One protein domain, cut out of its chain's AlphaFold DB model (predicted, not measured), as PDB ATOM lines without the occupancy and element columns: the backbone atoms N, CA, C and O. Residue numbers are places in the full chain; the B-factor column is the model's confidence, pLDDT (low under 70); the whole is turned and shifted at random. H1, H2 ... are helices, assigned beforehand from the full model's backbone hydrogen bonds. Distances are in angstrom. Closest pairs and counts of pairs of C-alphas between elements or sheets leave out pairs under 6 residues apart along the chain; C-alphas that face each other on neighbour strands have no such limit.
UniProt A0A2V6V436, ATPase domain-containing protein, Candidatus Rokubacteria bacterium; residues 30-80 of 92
ATOM      1  N   ARG A  30       0.538  48.364  16.849       55.56
ATOM      2  CA  ARG A  30       1.982  48.623  16.746       55.56
ATOM      3  C   ARG A  30       2.826  47.405  17.116       55.56
ATOM      4  O   ARG A  30       3.922  47.266  16.588       55.56
ATOM      5  N   GLU A  31       2.314  46.529  17.979       55.84
ATOM      6  CA  GLU A  31       3.027  45.317  18.394       55.84
ATOM      7  C   GLU A  31       2.993  44.241  17.307       55.84
ATOM      8  O   GLU A  31       3.984  43.549  17.095       55.84
ATOM      9  N   ARG A  32       1.906  44.167  16.525       55.84
ATOM     10  CA  ARG A  32       1.819  43.244  15.378       55.84
ATOM     11  C   ARG A  32       2.768  43.629  14.240       55.84
ATOM     12  O   ARG A  32       3.304  42.750  13.583       55.84
ATOM     13  N   GLY A  33       2.994  44.927  14.024       55.38
ATOM     14  CA  GLY A  33       3.890  45.427  12.972       55.38
ATOM     15  C   GLY A  33       5.386  45.295  13.276       55.38
ATOM     16  O   GLY A  33       6.187  45.636  12.417       55.38
ATOM     17  N   ALA A  34       5.758  44.848  14.480       55.84
ATOM     18  CA  ALA A  34       7.147  44.693  14.921       55.84
ATOM     19  C   ALA A  34       7.586  43.225  15.048       55.84
ATOM     20  O   ALA A  34       8.736  42.964  15.402       55.84
ATOM     21  N   ALA A  35       6.688  42.267  14.796       62.44
ATOM     22  CA  ALA A  35       7.064  40.863  14.748       62.44
ATOM     23  C   ALA A  35       7.994  40.661  13.544       62.44
ATOM     24  O   ALA A  35       7.560  40.733  12.396       62.44
ATOM     25  N   PHE A  36       9.284  40.484  13.826       62.97
ATOM     26  CA  PHE A  36      10.291  40.199  12.815       62.97
ATOM     27  C   PHE A  36       9.944  38.881  12.119       62.97
ATOM     28  O   PHE A  36       9.922  37.829  12.758       62.97
ATOM     29  N   ASP A  37       9.669  38.952  10.819       68.56
ATOM     30  CA  ASP A  37       9.439  37.785   9.978       68.56
ATOM     31  C   ASP A  37      10.691  37.534   9.119       68.56
ATOM     32  O   ASP A  37      10.986  38.331   8.222       68.56
ATOM     33  N   PRO A  38      11.451  36.449   9.366       66.25
ATOM     34  CA  PRO A  38      12.653  36.136   8.598       66.25
ATOM     35  C   PRO A  38      12.354  35.672   7.164       66.25
ATOM     36  O   PRO A  38      13.285  35.516   6.374       66.25
ATOM     37  N   THR A  39      11.090  35.426   6.814       71.12
ATOM     38  CA  THR A  39      10.697  34.916   5.489       71.12
ATOM     39  C   THR A  39      10.197  36.009   4.552       71.12
ATOM     40  O   THR A  39      10.352  35.908   3.335       71.12
ATOM     41  N   SER A  40       9.658  37.094   5.106       71.44
ATOM     42  CA  SER A  40       9.072  38.176   4.325       71.44
ATOM     43  C   SER A  40      10.116  39.239   3.986       71.44
ATOM     44  O   SER A  40      10.621  39.941   4.866       71.44
ATOM     45  N   ARG A  41      10.458  39.353   2.695       75.38
ATOM     46  CA  ARG A  41      11.420  40.332   2.165       75.38
ATOM     47  C   ARG A  41      10.742  41.347   1.254       75.38
ATOM     48  O   ARG A  41       9.824  41.019   0.507       75.38
ATOM     49  N   VAL A  42      11.236  42.579   1.296       74.50
ATOM     50  CA  VAL A  42      10.818  43.687   0.439       74.50
ATOM     51  C   VAL A  42      12.030  44.189  -0.330       74.50
ATOM     52  O   VAL A  42      13.024  44.616   0.260       74.50
ATOM     53  N   ALA A  43      11.921  44.156  -1.656       74.00
ATOM     54  CA  ALA A  43      12.924  44.704  -2.557       74.00
ATOM     55  C   ALA A  43      13.074  46.218  -2.346       74.00
ATOM     56  O   ALA A  43      12.089  46.955  -2.260       74.00
ATOM     57  N   THR A  44      14.318  46.680  -2.295       72.69
ATOM     58  CA  THR A  44      14.698  48.088  -2.123       72.69
ATOM     59  C   THR A  44      14.498  48.911  -3.393       72.69
ATOM     60  O   THR A  44      14.498  50.141  -3.341       72.69
ATOM     61  N   GLY A  45      14.319  48.238  -4.536       72.56
ATOM     62  CA  GLY A  45      14.170  48.869  -5.848       72.56
ATOM     63  C   GLY A  45      15.503  49.256  -6.489       72.56
ATOM     64  O   GLY A  45      15.512  49.746  -7.615       72.56
ATOM     65  N   ILE A  46      16.622  49.003  -5.804       78.56
ATOM     66  CA  ILE A  46      17.972  49.193  -6.322       78.56
ATOM     67  C   ILE A  46      18.546  47.790  -6.575       78.56
ATOM     68  O   ILE A  46      18.907  47.114  -5.613       78.56
ATOM     69  N   PRO A  47      18.660  47.329  -7.834       74.81
ATOM     70  CA  PRO A  47      19.007  45.938  -8.137       74.81
ATOM     71  C   PRO A  47      20.355  45.514  -7.540       74.81
ATOM     72  O   PRO A  47      20.443  44.452  -6.933       74.81
ATOM     73  N   GLY A  48      21.375  46.378  -7.606       77.12
ATOM     74  CA  GLY A  48      22.682  46.086  -7.004       77.12
ATOM     75  C   GLY A  48      22.661  46.022  -5.472       77.12
ATOM     76  O   GLY A  48      23.498  45.363  -4.869       77.12
ATOM     77  N   LEU A  49      21.697  46.679  -4.825       74.81
ATOM     78  CA  LEU A  49      21.519  46.605  -3.377       74.81
ATOM     79  C   LEU A  49      20.690  45.384  -2.977       74.81
ATOM     80  O   LEU A  49      21.001  44.741  -1.982       74.81
ATOM     81  N   ASP A  50      19.665  45.042  -3.757       75.00
ATOM     82  CA  ASP A  50      18.874  43.831  -3.549       75.00
ATOM     83  C   ASP A  50      19.743  42.580  -3.687       75.00
ATOM     84  O   ASP A  50      19.592  41.653  -2.901       75.00
ATOM     85  N   GLU A  51      20.711  42.577  -4.603       76.38
ATOM     86  CA  GLU A  51      21.681  41.489  -4.752       76.38
ATOM     87  C   GLU A  51      22.626  41.393  -3.539       76.38
ATOM     88  O   GLU A  51      22.818  40.310  -2.986       76.38
ATOM     89  N   LEU A  52      23.118  42.532  -3.029       75.62
ATOM     90  CA  LEU A  52      23.920  42.588  -1.796       75.62
ATOM     91  C   LEU A  52      23.132  42.190  -0.536       75.62
ATOM     92  O   LEU A  52      23.709  41.671   0.418       75.62
ATOM     93  N   LEU A  53      21.822  42.440  -0.515       72.75
ATOM     94  CA  LEU A  53      20.920  42.129   0.599       72.75
ATOM     95  C   LEU A  53      20.182  40.795   0.428       72.75
ATOM     96  O   LEU A  53      19.323  40.458   1.248       72.75
ATOM     97  N   ASN A  54      20.516  40.025  -0.610       69.19
ATOM     98  CA  ASN A  54      19.935  38.716  -0.892       69.19
ATOM     99  C   ASN A  54      18.401  38.764  -1.094       69.19
ATOM    100  O   ASN A  54      17.647  38.007  -0.479       69.19
ATOM    101  N   GLY A  55      17.934  39.699  -1.926       71.62
ATOM    102  CA  GLY A  55      16.525  39.906  -2.282       71.62
ATOM    103  C   GLY A  55      15.815  41.048  -1.542       71.62
ATOM    104  O   GLY A  55      14.592  41.147  -1.631       71.62
ATOM    105  N   GLY A  56      16.548  41.901  -0.816       76.31
ATOM    106  CA  GLY A  56      16.013  43.096  -0.148       76.31
ATOM    107  C   GLY A  56      15.922  43.003   1.383       76.31
ATOM    108  O   GLY A  56      16.496  42.108   2.005       76.31
ATOM    109  N   TYR A  57      15.220  43.953   2.010       74.56
ATOM    110  CA  TYR A  57      15.105  44.068   3.472       74.56
ATOM    111  C   TYR A  57      14.023  43.154   4.048       74.56
ATOM    112  O   TYR A  57      13.003  42.925   3.406       74.56
ATOM    113  N   TYR A  58      14.186  42.697   5.291       76.69
ATOM    114  CA  TYR A  58      13.117  41.971   5.981       76.69
ATOM    115  C   TYR A  58      11.974  42.915   6.369       76.69
ATOM    116  O   TYR A  58      12.205  44.050   6.807       76.69
ATOM    117  N   VAL A  59      10.737  42.436   6.263       72.81
ATOM    118  CA  VAL A  59       9.569  43.156   6.774       72.81
ATOM    119  C   VAL A  59       9.716  43.355   8.282       72.81
ATOM    120  O   VAL A  59      10.189  42.477   9.000       72.81
ATOM    121  N   ALA A  60       9.345  44.547   8.756       70.19
ATOM    122  CA  ALA A  60       9.487  44.958  10.154       70.19
ATOM    123  C   ALA A  60      10.939  45.000  10.687       70.19
ATOM    124  O   ALA A  60      11.143  45.047  11.900       70.19
ATOM    125  N   SER A  61      11.953  45.035   9.811       67.94
ATOM    126  CA  SER A  61      13.360  45.186  10.212       67.94
ATOM    127  C   SER A  61      13.884  46.616  10.060       67.94
ATOM    128  O   SER A  61      13.352  47.426   9.303       67.94
ATOM    129  N   THR A  62      14.937  46.939  10.817       69.12
ATOM    130  CA  THR A  62      15.682  48.199  10.690       69.12
ATOM    131  C   THR A  62      17.040  47.907  10.070       69.12
ATOM    132  O   THR A  62      17.856  47.222  10.684       69.12
ATOM    133  N   THR A  63      17.304  48.453   8.882       72.69
ATOM    134  CA  THR A  63      18.605  48.315   8.214       72.69
ATOM    135  C   THR A  63      19.435  49.576   8.397       72.69
ATOM    136  O   THR A  63      19.022  50.665   8.003       72.69
ATOM    137  N   LEU A  64      20.625  49.432   8.983       76.94
ATOM    138  CA  LEU A  64      21.576  50.526   9.153       76.94
ATOM    139  C   LEU A  64      22.616  50.500   8.027       76.94
ATOM    140  O   LEU A  64      23.416  49.574   7.936       76.94
ATOM    141  N   VAL A  65      22.634  51.543   7.197       74.38
ATOM    142  CA  VAL A  65      23.641  51.714   6.140       74.38
ATOM    143  C   VAL A  65      24.789  52.577   6.670       74.38
ATOM    144  O   VAL A  65      24.617  53.773   6.912       74.38
ATOM    145  N   VAL A  66      25.978  51.986   6.828       78.44
ATOM    146  CA  VAL A  66      27.199  52.668   7.297       78.44
ATOM    147  C   VAL A  66      28.244  52.688   6.184       78.44
ATOM    148  O   VAL A  66      28.382  51.735   5.427       78.44
ATOM    149  N   GLY A  67      28.997  53.780   6.071       77.75
ATOM    150  CA  GLY A  67      30.078  53.899   5.093       77.75
ATOM    151  C   GLY A  67      30.819  55.223   5.221       77.75
ATOM    152  O   GLY A  67      30.373  56.116   5.946       77.75
ATOM    153  N   ILE A  68      31.909  55.386   4.477       79.38
ATOM    154  CA  ILE A  68      32.689  56.632   4.427       79.38
ATOM    155  C   ILE A  68      31.848  57.820   3.927       79.38
ATOM    156  O   ILE A  68      30.860  57.650   3.201       79.38
ATOM    157  N   SER A  69      32.196  59.037   4.349       77.25
ATOM    158  CA  SER A  69      31.580  60.259   3.810       77.25
ATOM    159  C   SER A  69      31.751  60.296   2.285       77.25
ATOM    160  O   SER A  69      32.800  59.912   1.781       77.25
ATOM    161  N   GLY A  70      30.710  60.682   1.544       75.12
ATOM    162  CA  GLY A  70      30.740  60.696   0.073       75.12
ATOM    163  C   GLY A  70      30.370  59.379  -0.627       75.12
ATOM    164  O   GLY A  70      30.142  59.401  -1.828       75.12
ATOM    165  N   ALA A  71      30.178  58.261   0.089       76.38
ATOM    166  CA  ALA A  71      29.765  56.972  -0.503       76.38
ATOM    167  C   ALA A  71      28.326  56.939  -1.076       76.38
ATOM    168  O   ALA A  71      27.802  55.875  -1.379       76.38
ATOM    169  N   GLY A  72      27.637  58.081  -1.153       74.62
ATOM    170  CA  GLY A  72      26.287  58.143  -1.711       74.62
ATOM    171  C   GLY A  72      25.170  57.620  -0.802       74.62
ATOM    172  O   GLY A  72      24.058  57.463  -1.282       74.62
ATOM    173  N   LYS A  73      25.391  57.413   0.507       83.88
ATOM    174  CA  LYS A  73      24.356  56.928   1.457       83.88
ATOM    175  C   LYS A  73      23.048  57.732   1.417       83.88
ATOM    176  O   LYS A  73      21.970  57.151   1.442       83.88
ATOM    177  N   SER A  74      23.134  59.061   1.322       79.00
ATOM    178  CA  SER A  74      21.945  59.917   1.201       79.00
ATOM    179  C   SER A  74      21.268  59.765  -0.159       79.00
ATOM    180  O   SER A  74      20.049  59.731  -0.229       79.00
ATOM    181  N   VAL A  75      22.046  59.618  -1.236       81.31
ATOM    182  CA  VAL A  75      21.521  59.362  -2.588       81.31
ATOM    183  C   VAL A  75      20.823  58.002  -2.638       81.31
ATOM    184  O   VAL A  75      19.738  57.887  -3.188       81.31
ATOM    185  N   MET A  76      21.396  56.997  -1.984       77.25
ATOM    186  CA  MET A  76      20.830  55.663  -1.817       77.25
ATOM    187  C   MET A  76      19.523  55.697  -1.010       77.25
ATOM    188  O   MET A  76      18.552  55.063  -1.402       77.25
ATOM    189  N   ALA A  77      19.460  56.488   0.068       75.62
ATOM    190  CA  ALA A  77      18.228  56.700   0.828       75.62
ATOM    191  C   ALA A  77      17.148  57.434   0.010       75.62
ATOM    192  O   ALA A  77      15.972  57.103   0.114       75.62
ATOM    193  N   LEU A  78      17.545  58.396  -0.829       81.00
ATOM    194  CA  LEU A  78      16.637  59.138  -1.713       81.00
ATOM    195  C   LEU A  78      16.102  58.283  -2.869       81.00
ATOM    196  O   LEU A  78      14.967  58.472  -3.292       81.00
ATOM    197  N   GLN A  79      16.910  57.357  -3.385       78.44
ATOM    198  CA  GLN A  79      16.517  56.432  -4.451       78.44
ATOM    199  C   GLN A  79      15.740  55.221  -3.936       78.44
ATOM    200  O   GLN A  79      15.117  54.523  -4.733       78.44
ATOM    201  N   SER A  80      15.761  54.970  -2.622       70.25
ATOM    202  CA  SER A  80      14.965  53.908  -2.021       70.25
ATOM    203  C   SER A  80      13.490  54.264  -2.197       70.25
ATOM    204  O   SER A  80      12.944  55.140  -1.520       70.25
TER     205      SER A  80
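AT A GLANCE: This is residues 30 to 80 of the 92 residues of the protein "ATPase domain-containing protein" of Candidatus Rokubacteria bacterium (UniProt A0A2V6V436). There is little regular structure: a loose, winding chain with two short helices set apart. Residues 30 to 40 lead in from one end, a loop holding H1 is closed by a short antiparallel pairing of residues 41 to 42 with 57 to 58, and the chain then runs to the other end, where residues 66 to 72 stick out before H2. The printed part has 51 residues, of which 13 are in H1 and then H2, with no named strand; the class is all helix. It is loose, with a radius of gyration of the C-alphas of 12.4 A, and spans 37 by 21 by 16 A.

IN THESE COORDINATES: H1, residues 47 to 52, begins at C-alpha (19.007, 45.938, -8.137) and is 8.7 A long. H2, residues 73 to 79, is 9.8 A long and ends at C-alpha (16.517, 56.432, -4.451).

HOW THE PARTS SIT: H1 and H2 are apart. In both, every O i to N i+4 pair is within hydrogen-bond range.

THE WHOLE: The C-alphas farthest apart, Arg 32 and Gly 70, are 37.1 A apart. The printed part has no cut; the link H1 to H2, 20 residues, is long. Mean pLDDT of the printed part is 72.4, with residues 30 to 38, 54 and 61 to 62 under 70.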